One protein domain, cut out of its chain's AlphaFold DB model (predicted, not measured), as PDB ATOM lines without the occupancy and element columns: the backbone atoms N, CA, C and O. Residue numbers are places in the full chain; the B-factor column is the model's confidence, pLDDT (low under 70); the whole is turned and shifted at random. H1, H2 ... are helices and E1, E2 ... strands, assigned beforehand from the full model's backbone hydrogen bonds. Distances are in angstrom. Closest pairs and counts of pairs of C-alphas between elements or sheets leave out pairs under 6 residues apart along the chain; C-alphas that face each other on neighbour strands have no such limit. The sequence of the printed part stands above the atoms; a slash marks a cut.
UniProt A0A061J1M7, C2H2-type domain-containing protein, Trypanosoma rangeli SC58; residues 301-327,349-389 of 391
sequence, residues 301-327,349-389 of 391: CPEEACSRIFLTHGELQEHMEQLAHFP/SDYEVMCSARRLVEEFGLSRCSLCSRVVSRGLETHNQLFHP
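What this domain is: This is residues 301 to 327 and 349 to 389 of the 391 residues of the protein "C2H2-type domain-containing protein" of Trypanosoma rangeli SC58 (UniProt A0A061J1M7). This is an elongated, loosely joined piece with helix H1 toward one end and the short helix H3 toward the other. Between them, off to one side, strand E1 leads straight into the short helix H2, and the chain then folds back on itself in a small loop, residues 367 to 376, before it reaches H3. The printed part has 68 residues, with three named helices and one named strand in the order H1, E1, H2, H3; the class is mostly helix, though under half of the residues are in named elements. It is only just loose, close to compact, with a radius of gyration of the C-alphas of 13.3 A, and the C-alphas span 40 by 22 by 20 A.

How they stand to each other: Residues 301 to 312 hold no named element and come before H1, residues 313 to 323. H1 touches no helix, and it is apart from E1, residues 352 to 356. E1 pairs with no named strand. E1 and H2, residues 357 to 362, meet only through their link, which is tight, with 0 residues between them. H2 is apart from H1 and from H3, residues 380 to 387. H3 is also apart from H1 and from E1. Between H2 and H3, residues 367 to 368 pair with residues 375 to 376, antiparallel. In H1, H2 and H3 every O i to N i+4 pair is within hydrogen-bond range.

Where its parts are: H1 begins with C-alpha 313 at (92.127, 100.153, 92.781) and is 15.4 A long from first to last C-alpha. E1 is 13.3 A long and begins with C-alpha 352 at (87.108, 95.589, 86.776). H2 measures 8.8 A. H3 measures 10.3 A and ends with C-alpha 387 at (102.985, 87.044, 104.837).

The domain as a whole: The two C-alphas farthest apart, those of Pro 327 and Pro 389, are 41.0 A apart. Residues 328 to 348 are not printed, and C-alphas 327 and 349 are 13.9 A apart across this cut. The link from H2 to H3 is long, with 17 residues. The mean pLDDT of the printed part is 88.7, and no printed residue is under 70.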
ATOM      1  N   CYS A 301      93.343  99.806  82.867       92.62
ATOM      2  CA  CYS A 301      93.315 101.192  82.409       92.62
ATOM      3  C   CYS A 301      92.386 101.319  81.187       92.62
ATOM      4  O   CYS A 301      92.594 100.585  80.221       92.62
ATOM      5  N   PRO A 302      91.417 102.254  81.193       90.38
ATOM      6  CA  PRO A 302      90.460 102.398  80.094       90.38
ATOM      7  C   PRO A 302      91.056 103.018  78.825       90.38
ATOM      8  O   PRO A 302      90.436 102.960  77.770       90.38
ATOM      9  N   GLU A 303      92.237 103.634  78.913       90.88
ATOM     10  CA  GLU A 303      92.930 104.200  77.756       90.88
ATOM     11  C   GLU A 303      93.412 103.065  76.839       90.88
ATOM     12  O   GLU A 303      94.288 102.291  77.234       90.88
ATOM     13  N   GLU A 304      92.868 102.976  75.620       86.12
ATOM     14  CA  GLU A 304      93.103 101.854  74.694       86.12
ATOM     15  C   GLU A 304      94.594 101.644  74.408       86.12
ATOM     16  O   GLU A 304      95.099 100.520  74.476       86.12
ATOM     17  N   ALA A 305      95.326 102.739  74.178       91.75
ATOM     18  CA  ALA A 305      96.769 102.716  73.951       91.75
ATOM     19  C   ALA A 305      97.573 102.254  75.182       91.75
ATOM     20  O   ALA A 305      98.729 101.852  75.049       91.75
ATOM     21  N   CYS A 306      96.985 102.312  76.379       93.62
ATOM     22  CA  CYS A 306      97.622 101.884  77.615       93.62
ATOM     23  C   CYS A 306      97.268 100.443  77.979       93.62
ATOM     24  O   CYS A 306      98.175  99.631  78.149       93.62
ATOM     25  N   SER A 307      95.973 100.149  78.158       90.25
ATOM     26  CA  SER A 307      95.411  98.833  78.505       90.25
ATOM     27  C   SER A 307      96.117  98.078  79.652       90.25
ATOM     28  O   SER A 307      95.988  96.859  79.770       90.25
ATOM     29  N   ARG A 308      96.876  98.785  80.504       93.56
ATOM     30  CA  ARG A 308      97.652  98.202  81.611       93.56
ATOM     31  C   ARG A 308      96.744  97.632  82.695       93.56
ATOM     32  O   ARG A 308      95.666  98.169  82.936       93.56
ATOM     33  N   ILE A 309      97.225  96.585  83.364       93.69
ATOM     34  CA  ILE A 309      96.519  95.875  84.433       93.69
ATOM     35  C   ILE A 309      97.135  96.185  85.801       93.69
ATOM     36  O   ILE A 309      98.358  96.254  85.936       93.69
ATOM     37  N   PHE A 310      96.281  96.314  86.815       94.38
ATOM     38  CA  PHE A 310      96.624  96.599  88.209       94.38
ATOM     39  C   PHE A 310      95.888  95.643  89.147       94.38
ATOM     40  O   PHE A 310      94.757  95.244  88.873       94.38
ATOM     41  N   LEU A 311      96.506  95.262  90.266       90.81
ATOM     42  CA  LEU A 311      95.898  94.327  91.218       90.81
ATOM     43  C   LEU A 311      94.955  95.034  92.189       90.81
ATOM     44  O   LEU A 311      94.025  94.417  92.708       90.81
ATOM     45  N   THR A 312      95.180  96.323  92.446       90.12
ATOM     46  CA  THR A 312      94.329  97.108  93.341       90.12
ATOM     47  C   THR A 312      93.778  98.355  92.661       90.12
ATOM     48  O   THR A 312      94.283  98.846  91.655       90.12
ATOM     49  N   HIS A 313      92.709  98.895  93.249       88.00
ATOM     50  CA  HIS A 313      92.127 100.153  92.781       88.00
ATOM     51  C   HIS A 313      93.093 101.322  92.993       88.00
ATOM     52  O   HIS A 313      93.190 102.182  92.128       88.00
ATOM     53  N   GLY A 314      93.818 101.348  94.117       90.00
ATOM     54  CA  GLY A 314      94.777 102.419  94.375       90.00
ATOM     55  C   GLY A 314      95.889 102.462  93.334       90.00
ATOM     56  O   GLY A 314      96.324 103.545  92.969       90.00
ATOM     57  N   GLU A 315      96.304 101.308  92.807       93.19
ATOM     58  CA  GLU A 315      97.325 101.240  91.756       93.19
ATOM     59  C   GLU A 315      96.814 101.793  90.425       93.19
ATOM     60  O   GLU A 315      97.513 102.567  89.775       93.19
ATOM     61  N   LEU A 316      95.578 101.441  90.044       92.12
ATOM     62  CA  LEU A 316      94.925 102.041  88.882       92.12
ATOM     63  C   LEU A 316      94.782 103.559  89.069       92.12
ATOM     64  O   LEU A 316      95.090 104.315  88.152       92.12
ATOM     65  N   GLN A 317      94.340 104.004  90.249       90.00
ATOM     66  CA  GLN A 317      94.157 105.420  90.553       90.00
ATOM     67  C   GLN A 317      95.479 106.191  90.437       90.00
ATOM     68  O   GLN A 317      95.523 107.204  89.743       90.00
ATOM     69  N   GLU A 318      96.547 105.697  91.071       90.56
ATOM     70  CA  GLU A 318      97.886 106.288  91.004       90.56
ATOM     71  C   GLU A 318      98.355 106.403  89.546       90.56
ATOM     72  O   GLU A 318      98.796 107.466  89.111       90.56
ATOM     73  N   HIS A 319      98.194 105.335  88.759       92.69
ATOM     74  CA  HIS A 319      98.556 105.324  87.342       92.69
ATOM     75  C   HIS A 319      97.753 106.335  86.512       92.69
ATOM     76  O   HIS A 319      98.332 107.076  85.714       92.69
ATOM     77  N   MET A 320      96.429 106.386  86.689       90.44
ATOM     78  CA  MET A 320      95.564 107.321  85.962       90.44
ATOM     79  C   MET A 320      95.899 108.774  86.299       90.44
ATOM     80  O   MET A 320      95.912 109.612  85.401       90.44
ATOM     81  N   GLU A 321      96.206 109.073  87.562       89.12
ATOM     82  CA  GLU A 321      96.611 110.410  88.005       89.12
ATOM     83  C   GLU A 321      97.996 110.800  87.464       89.12
ATOM     84  O   GLU A 321      98.172 111.931  87.011       89.12
ATOM     85  N   GLN A 322      98.955 109.869  87.435       90.75
ATOM     86  CA  GLN A 322     100.310 110.118  86.925       90.75
ATOM     87  C   GLN A 322     100.354 110.348  85.412       90.75
ATOM     88  O   GLN A 322     101.098 111.210  84.946       90.75
ATOM     89  N   LEU A 323      99.588 109.574  84.638       92.06
ATOM     90  CA  LEU A 323      99.604 109.653  83.172       92.06
ATOM     91  C   LEU A 323      98.458 110.483  82.586       92.06
ATOM     92  O   LEU A 323      98.370 110.624  81.369       92.06
ATOM     93  N   ALA A 324      97.579 111.019  83.433       89.62
ATOM     94  CA  ALA A 324      96.363 111.715  83.023       89.62
ATOM     95  C   ALA A 324      95.465 110.886  82.076       89.62
ATOM     96  O   ALA A 324      94.823 111.430  81.176       89.62
ATOM     97  N   HIS A 325      95.403 109.564  82.279       89.31
ATOM     98  CA  HIS A 325      94.551 108.649  81.509       89.31
ATOM     99  C   HIS A 325      93.105 108.719  82.004       89.31
ATOM    100  O   HIS A 325      92.603 107.796  82.647       89.31
ATOM    101  N   PHE A 326      92.443 109.842  81.752       83.94
ATOM    102  CA  PHE A 326      91.059 110.054  82.152       83.94
ATOM    103  C   PHE A 326      90.140 109.788  80.958       83.94
ATOM    104  O   PHE A 326      90.276 110.472  79.941       83.94
ATOM    105  N   PRO A 327      89.195 108.835  81.051       76.38
ATOM    106  CA  PRO A 327      88.247 108.618  79.972       76.38
ATOM    107  C   PRO A 327      87.460 109.907  79.729       76.38
ATOM    108  O   PRO A 327      86.976 110.546  80.669       76.38
ATOM    109  N   SER A 349      84.094 100.070  89.054       76.50
ATOM    110  CA  SER A 349      83.621  98.762  88.590       76.50
ATOM    111  C   SER A 349      83.656  98.624  87.065       76.50
ATOM    112  O   SER A 349      83.786  97.510  86.576       76.50
ATOM    113  N   ASP A 350      83.602  99.728  86.313       81.81
ATOM    114  CA  ASP A 350      83.716  99.704  84.845       81.81
ATOM    115  C   ASP A 350      85.121  99.298  84.377       81.81
ATOM    116  O   ASP A 350      85.319  98.947  83.216       81.81
ATOM    117  N   TYR A 351      86.101  99.338  85.280       86.81
ATOM    118  CA  TYR A 351      87.491  98.972  85.016       86.81
ATOM    119  C   TYR A 351      87.855  97.607  85.599       86.81
ATOM    120  O   TYR A 351      89.014  97.199  85.522       86.81
ATOM    121  N   GLU A 352      86.897  96.912  86.211       88.19
ATOM    122  CA  GLU A 352      87.108  95.589  86.776       88.19
ATOM    123  C   GLU A 352      87.076  94.515  85.695       88.19
ATOM    124  O   GLU A 352      86.126  94.403  84.924       88.19
ATOM    125  N   VAL A 353      88.113  93.682  85.668       87.31
ATOM    126  CA  VAL A 353      88.206  92.545  84.753       87.31
ATOM    127  C   VAL A 353      88.687  91.307  85.502       87.31
ATOM    128  O   VAL A 353      89.496  91.392  86.427       87.31
ATOM    129  N   MET A 354      88.200  90.133  85.105       87.56
ATOM    130  CA  MET A 354      88.701  88.858  85.620       87.56
ATOM    131  C   MET A 354      89.868  88.389  84.753       87.56
ATOM    132  O   MET A 354      89.736  88.266  83.535       87.56
ATOM    133  N   CYS A 355      91.013  88.107  85.369       85.75
ATOM    134  CA  CYS A 355      92.212  87.656  84.669       85.75
ATOM    135  C   CYS A 355      92.809  86.433  85.365       85.75
ATOM    136  O   CYS A 355      92.845  86.372  86.591       85.75
ATOM    137  N   SER A 356      93.293  85.447  84.609       89.31
ATOM    138  CA  SER A 356      93.935  84.282  85.222       89.31
ATOM    139  C   SER A 356      95.296  84.655  85.811       89.31
ATOM    140  O   SER A 356      96.060  85.416  85.210       89.31
ATOM    141  N   ALA A 357      95.649  84.065  86.955       87.44
ATOM    142  CA  ALA A 357      96.954  84.274  87.584       87.44
ATOM    143  C   ALA A 357      98.125  83.979  86.628       87.44
ATOM    144  O   ALA A 357      99.131  84.684  86.631       87.44
ATOM    145  N   ARG A 358      97.970  82.969  85.762       90.12
ATOM    146  CA  ARG A 358      98.943  82.632  84.715       90.12
ATOM    147  C   ARG A 358      99.148  83.791  83.739       90.12
ATOM    148  O   ARG A 358     100.284  84.178  83.498       90.12
ATOM    149  N   ARG A 359      98.059  84.365  83.223       91.25
ATOM    150  CA  ARG A 359      98.101  85.481  82.271       91.25
ATOM    151  C   ARG A 359      98.730  86.728  82.889       91.25
ATOM    152  O   ARG A 359      99.549  87.383  82.254       91.25
ATOM    153  N   LEU A 360      98.406  87.018  84.149       91.75
ATOM    154  CA  LEU A 360      99.014  88.121  84.899       91.75
ATOM    155  C   LEU A 360     100.546  88.014  84.981       91.75
ATOM    156  O   LEU A 360     101.238  89.025  84.899       91.75
ATOM    157  N   VAL A 361     101.081  86.801  85.110       92.25
ATOM    158  CA  VAL A 361     102.529  86.566  85.173       92.25
ATOM    159  C   VAL A 361     103.152  86.539  83.776       92.25
ATOM    160  O   VAL A 361     104.112  87.260  83.521       92.25
ATOM    161  N   GLU A 362     102.606  85.725  82.869       92.81
ATOM    162  CA  GLU A 362     103.193  85.465  81.546       92.81
ATOM    163  C   GLU A 362     103.053  86.653  80.583       92.81
ATOM    164  O   GLU A 362     103.996  86.951  79.854       92.81
ATOM    165  N   GLU A 363     101.908  87.344  80.577       92.38
ATOM    166  CA  GLU A 363     101.636  88.440  79.632       92.38
ATOM    167  C   GLU A 363     101.874  89.824  80.242       92.38
ATOM    168  O   GLU A 363     102.362  90.722  79.559       92.38
ATOM    169  N   PHE A 364     101.542  90.011  81.524       92.06
ATOM    170  CA  PHE A 364     101.631  91.320  82.186       92.06
ATOM    171  C   PHE A 364     102.883  91.490  83.057       92.06
ATOM    172  O   PHE A 364     103.098  92.568  83.612       92.06
ATOM    173  N   GLY A 365     103.727  90.457  83.164       93.25
ATOM    174  CA  GLY A 365     105.005  90.523  83.873       93.25
ATOM    175  C   GLY A 365     104.878  90.700  85.387       93.25
ATOM    176  O   GLY A 365     105.827  91.154  86.028       93.25
ATOM    177  N   LEU A 366     103.720  90.376  85.974       94.00
ATOM    178  CA  LEU A 366     103.554  90.392  87.426       94.00
ATOM    179  C   LEU A 366     104.320  89.226  88.063       94.00
ATOM    180  O   LEU A 366     104.577  88.198  87.437       94.00
ATOM    181  N   SER A 367     104.685  89.366  89.334       94.00
ATOM    182  CA  SER A 367     105.401  88.309  90.052       94.00
ATOM    183  C   SER A 367     104.424  87.370  90.749       94.00
ATOM    184  O   SER A 367     103.403  87.806  91.274       94.00
ATOM    185  N   ARG A 368     104.747  86.075  90.810       92.62
ATOM    186  CA  ARG A 368     104.010  85.096  91.621       92.62
ATOM    187  C   ARG A 368     104.844  84.723  92.838       92.62
ATOM    188  O   ARG A 368     105.987  84.300  92.688       92.62
ATOM    189  N   CYS A 369     104.282  84.863  94.035       90.31
ATOM    190  CA  CYS A 369     104.939  84.403  95.253       90.31
ATOM    191  C   CYS A 369     105.121  82.880  95.192       90.31
ATOM    192  O   CYS A 369     104.153  82.145  94.998       90.31
ATOM    193  N   SER A 370     106.346  82.395  95.390       90.25
ATOM    194  CA  SER A 370     106.656  80.959  95.379       90.25
ATOM    195  C   SER A 370     106.065  80.201  96.570       90.25
ATOM    196  O   SER A 370     105.901  78.987  96.496       90.25
ATOM    197  N   LEU A 371     105.734  80.905  97.657       85.56
ATOM    198  CA  LEU A 371     105.272  80.309  98.911       85.56
ATOM    199  C   LEU A 371     103.745  80.202  98.987       85.56
ATOM    200  O   LEU A 371     103.228  79.169  99.403       85.56
ATOM    201  N   CYS A 372     103.013  81.247  98.587       84.50
ATOM    202  CA  CYS A 372     101.543  81.250  98.617       84.50
ATOM    203  C   CYS A 372     100.881  81.259  97.235       84.50
ATOM    204  O   CYS A 372      99.658  81.306  97.154       84.50
ATOM    205  N   SER A 373     101.659  81.238  96.147       86.50
ATOM    206  CA  SER A 373     101.160  81.309  94.766       86.50
ATOM    207  C   SER A 373     100.373  82.579  94.407       86.50
ATOM    208  O   SER A 373      99.845  82.660  93.297       86.50
ATOM    209  N   ARG A 374     100.321  83.588  95.289       86.81
ATOM    210  CA  ARG A 374      99.626  84.861  95.049       86.81
ATOM    211  C   ARG A 374     100.381  85.715  94.033       86.81
ATOM    212  O   ARG A 374     101.608  85.803  94.080       86.81
ATOM    213  N   VAL A 375      99.645  86.366  93.137       89.62
ATOM    214  CA  VAL A 375     100.204  87.357  92.209       89.62
ATOM    215  C   VAL A 375     100.406  88.686  92.938       89.62
ATOM    216  O   VAL A 375      99.535  89.122  93.690       89.62
ATOM    217  N   VAL A 376     101.556  89.318  92.721       91.06
ATOM    218  CA  VAL A 376     101.939  90.612  93.290       91.06
ATOM    219  C   VAL A 376     102.457  91.541  92.192       91.06
ATOM    220  O   VAL A 376     103.189  91.133  91.289       91.06
ATOM    221  N   SER A 377     102.043  92.800  92.268       86.56
ATOM    222  CA  SER A 377     102.311  93.859  91.291       86.56
ATOM    223  C   SER A 377     103.693  94.475  91.487       86.56
ATOM    224  O   SER A 377     104.478  94.589  90.548       86.56
ATOM    225  N   ARG A 378     103.999  94.861  92.729       81.69
ATOM    226  CA  ARG A 378     105.272  95.417  93.197       81.69
ATOM    227  C   ARG A 378     105.529  94.951  94.630       81.69
ATOM    228  O   ARG A 378     104.597  94.607  95.351       81.69
ATOM    229  N   GLY A 379     106.794  94.954  95.046       81.75
ATOM    230  CA  GLY A 379     107.155  94.669  96.438       81.75
ATOM    231  C   GLY A 379     106.979  93.203  96.835       81.75
ATOM    232  O   GLY A 379     106.425  92.920  97.893       81.75
ATOM    233  N   LEU A 380     107.466  92.261  96.013       87.19
ATOM    234  CA  LEU A 380     107.518  90.839  96.391       87.19
ATOM    235  C   LEU A 380     108.252  90.639  97.728       87.19
ATOM    236  O   LEU A 380     107.837  89.818  98.537       87.19
ATOM    237  N   GLU A 381     109.289  91.435  97.988       88.19
ATOM    238  CA  GLU A 381     109.991  91.451  99.272       88.19
ATOM    239  C   GLU A 381     109.075  91.886 100.424       88.19
ATOM    240  O   GLU A 381     108.964  91.167 101.412       88.19
ATOM    241  N   THR A 382     108.344  92.997 100.277       86.19
ATOM    242  CA  THR A 382     107.346  93.445 101.264       86.19
ATOM    243  C   THR A 382     106.270  92.389 101.498       86.19
ATOM    244  O   THR A 382     105.912  92.112 102.638       86.19
ATOM    245  N   HIS A 383     105.772  91.756 100.433       87.88
ATOM    246  CA  HIS A 383     104.821  90.655 100.544       87.88
ATOM    247  C   HIS A 383     105.407  89.481 101.342       87.88
ATOM    248  O   HIS A 383     104.753  88.974 102.252       87.88
ATOM    249  N   ASN A 384     106.639  89.071 101.042       88.56
ATOM    250  CA  ASN A 384     107.303  87.997 101.773       88.56
ATOM    251  C   ASN A 384     107.514  88.372 103.245       88.56
ATOM    252  O   ASN A 384     107.196  87.573 104.112       88.56
ATOM    253  N   GLN A 385     107.932  89.597 103.554       87.06
ATOM    254  CA  GLN A 385     108.100  90.046 104.942       87.06
ATOM    255  C   GLN A 385     106.771  90.057 105.716       87.06
ATOM    256  O   GLN A 385     106.729  89.652 106.872       87.06
ATOM    257  N   LEU A 386     105.669  90.451 105.070       84.50
ATOM    258  CA  LEU A 386     104.350  90.517 105.709       84.50
ATOM    259  C   LEU A 386     103.682  89.152 105.889       84.50
ATOM    260  O   LEU A 386     103.060  88.892 106.915       84.50
ATOM    261  N   PHE A 387     103.759  88.289 104.878       82.12
ATOM    262  CA  PHE A 387     102.985  87.044 104.837       82.12
ATOM    263  C   PHE A 387     103.845  85.792 105.026       82.12
ATOM    264  O   PHE A 387     103.310  84.705 105.258       82.12
ATOM    265  N   HIS A 388     105.165  85.922 104.945       85.62
ATOM    266  CA  HIS A 388     106.139  84.840 105.053       85.62
ATOM    267  C   HIS A 388     107.360  85.236 105.917       85.62
ATOM    268  O   HIS A 388     108.492  85.025 105.496       85.62
ATOM    269  N   PRO A 389     107.174  85.773 107.141       77.75
ATOM    270  CA  PRO A 389     108.277  86.308 107.953       77.75
ATOM    271  C   PRO A 389     109.291  85.252 108.437       77.75
ATOM    272  O   PRO A 389     110.333  85.602 108.980       77.75
TER     273      PRO A 389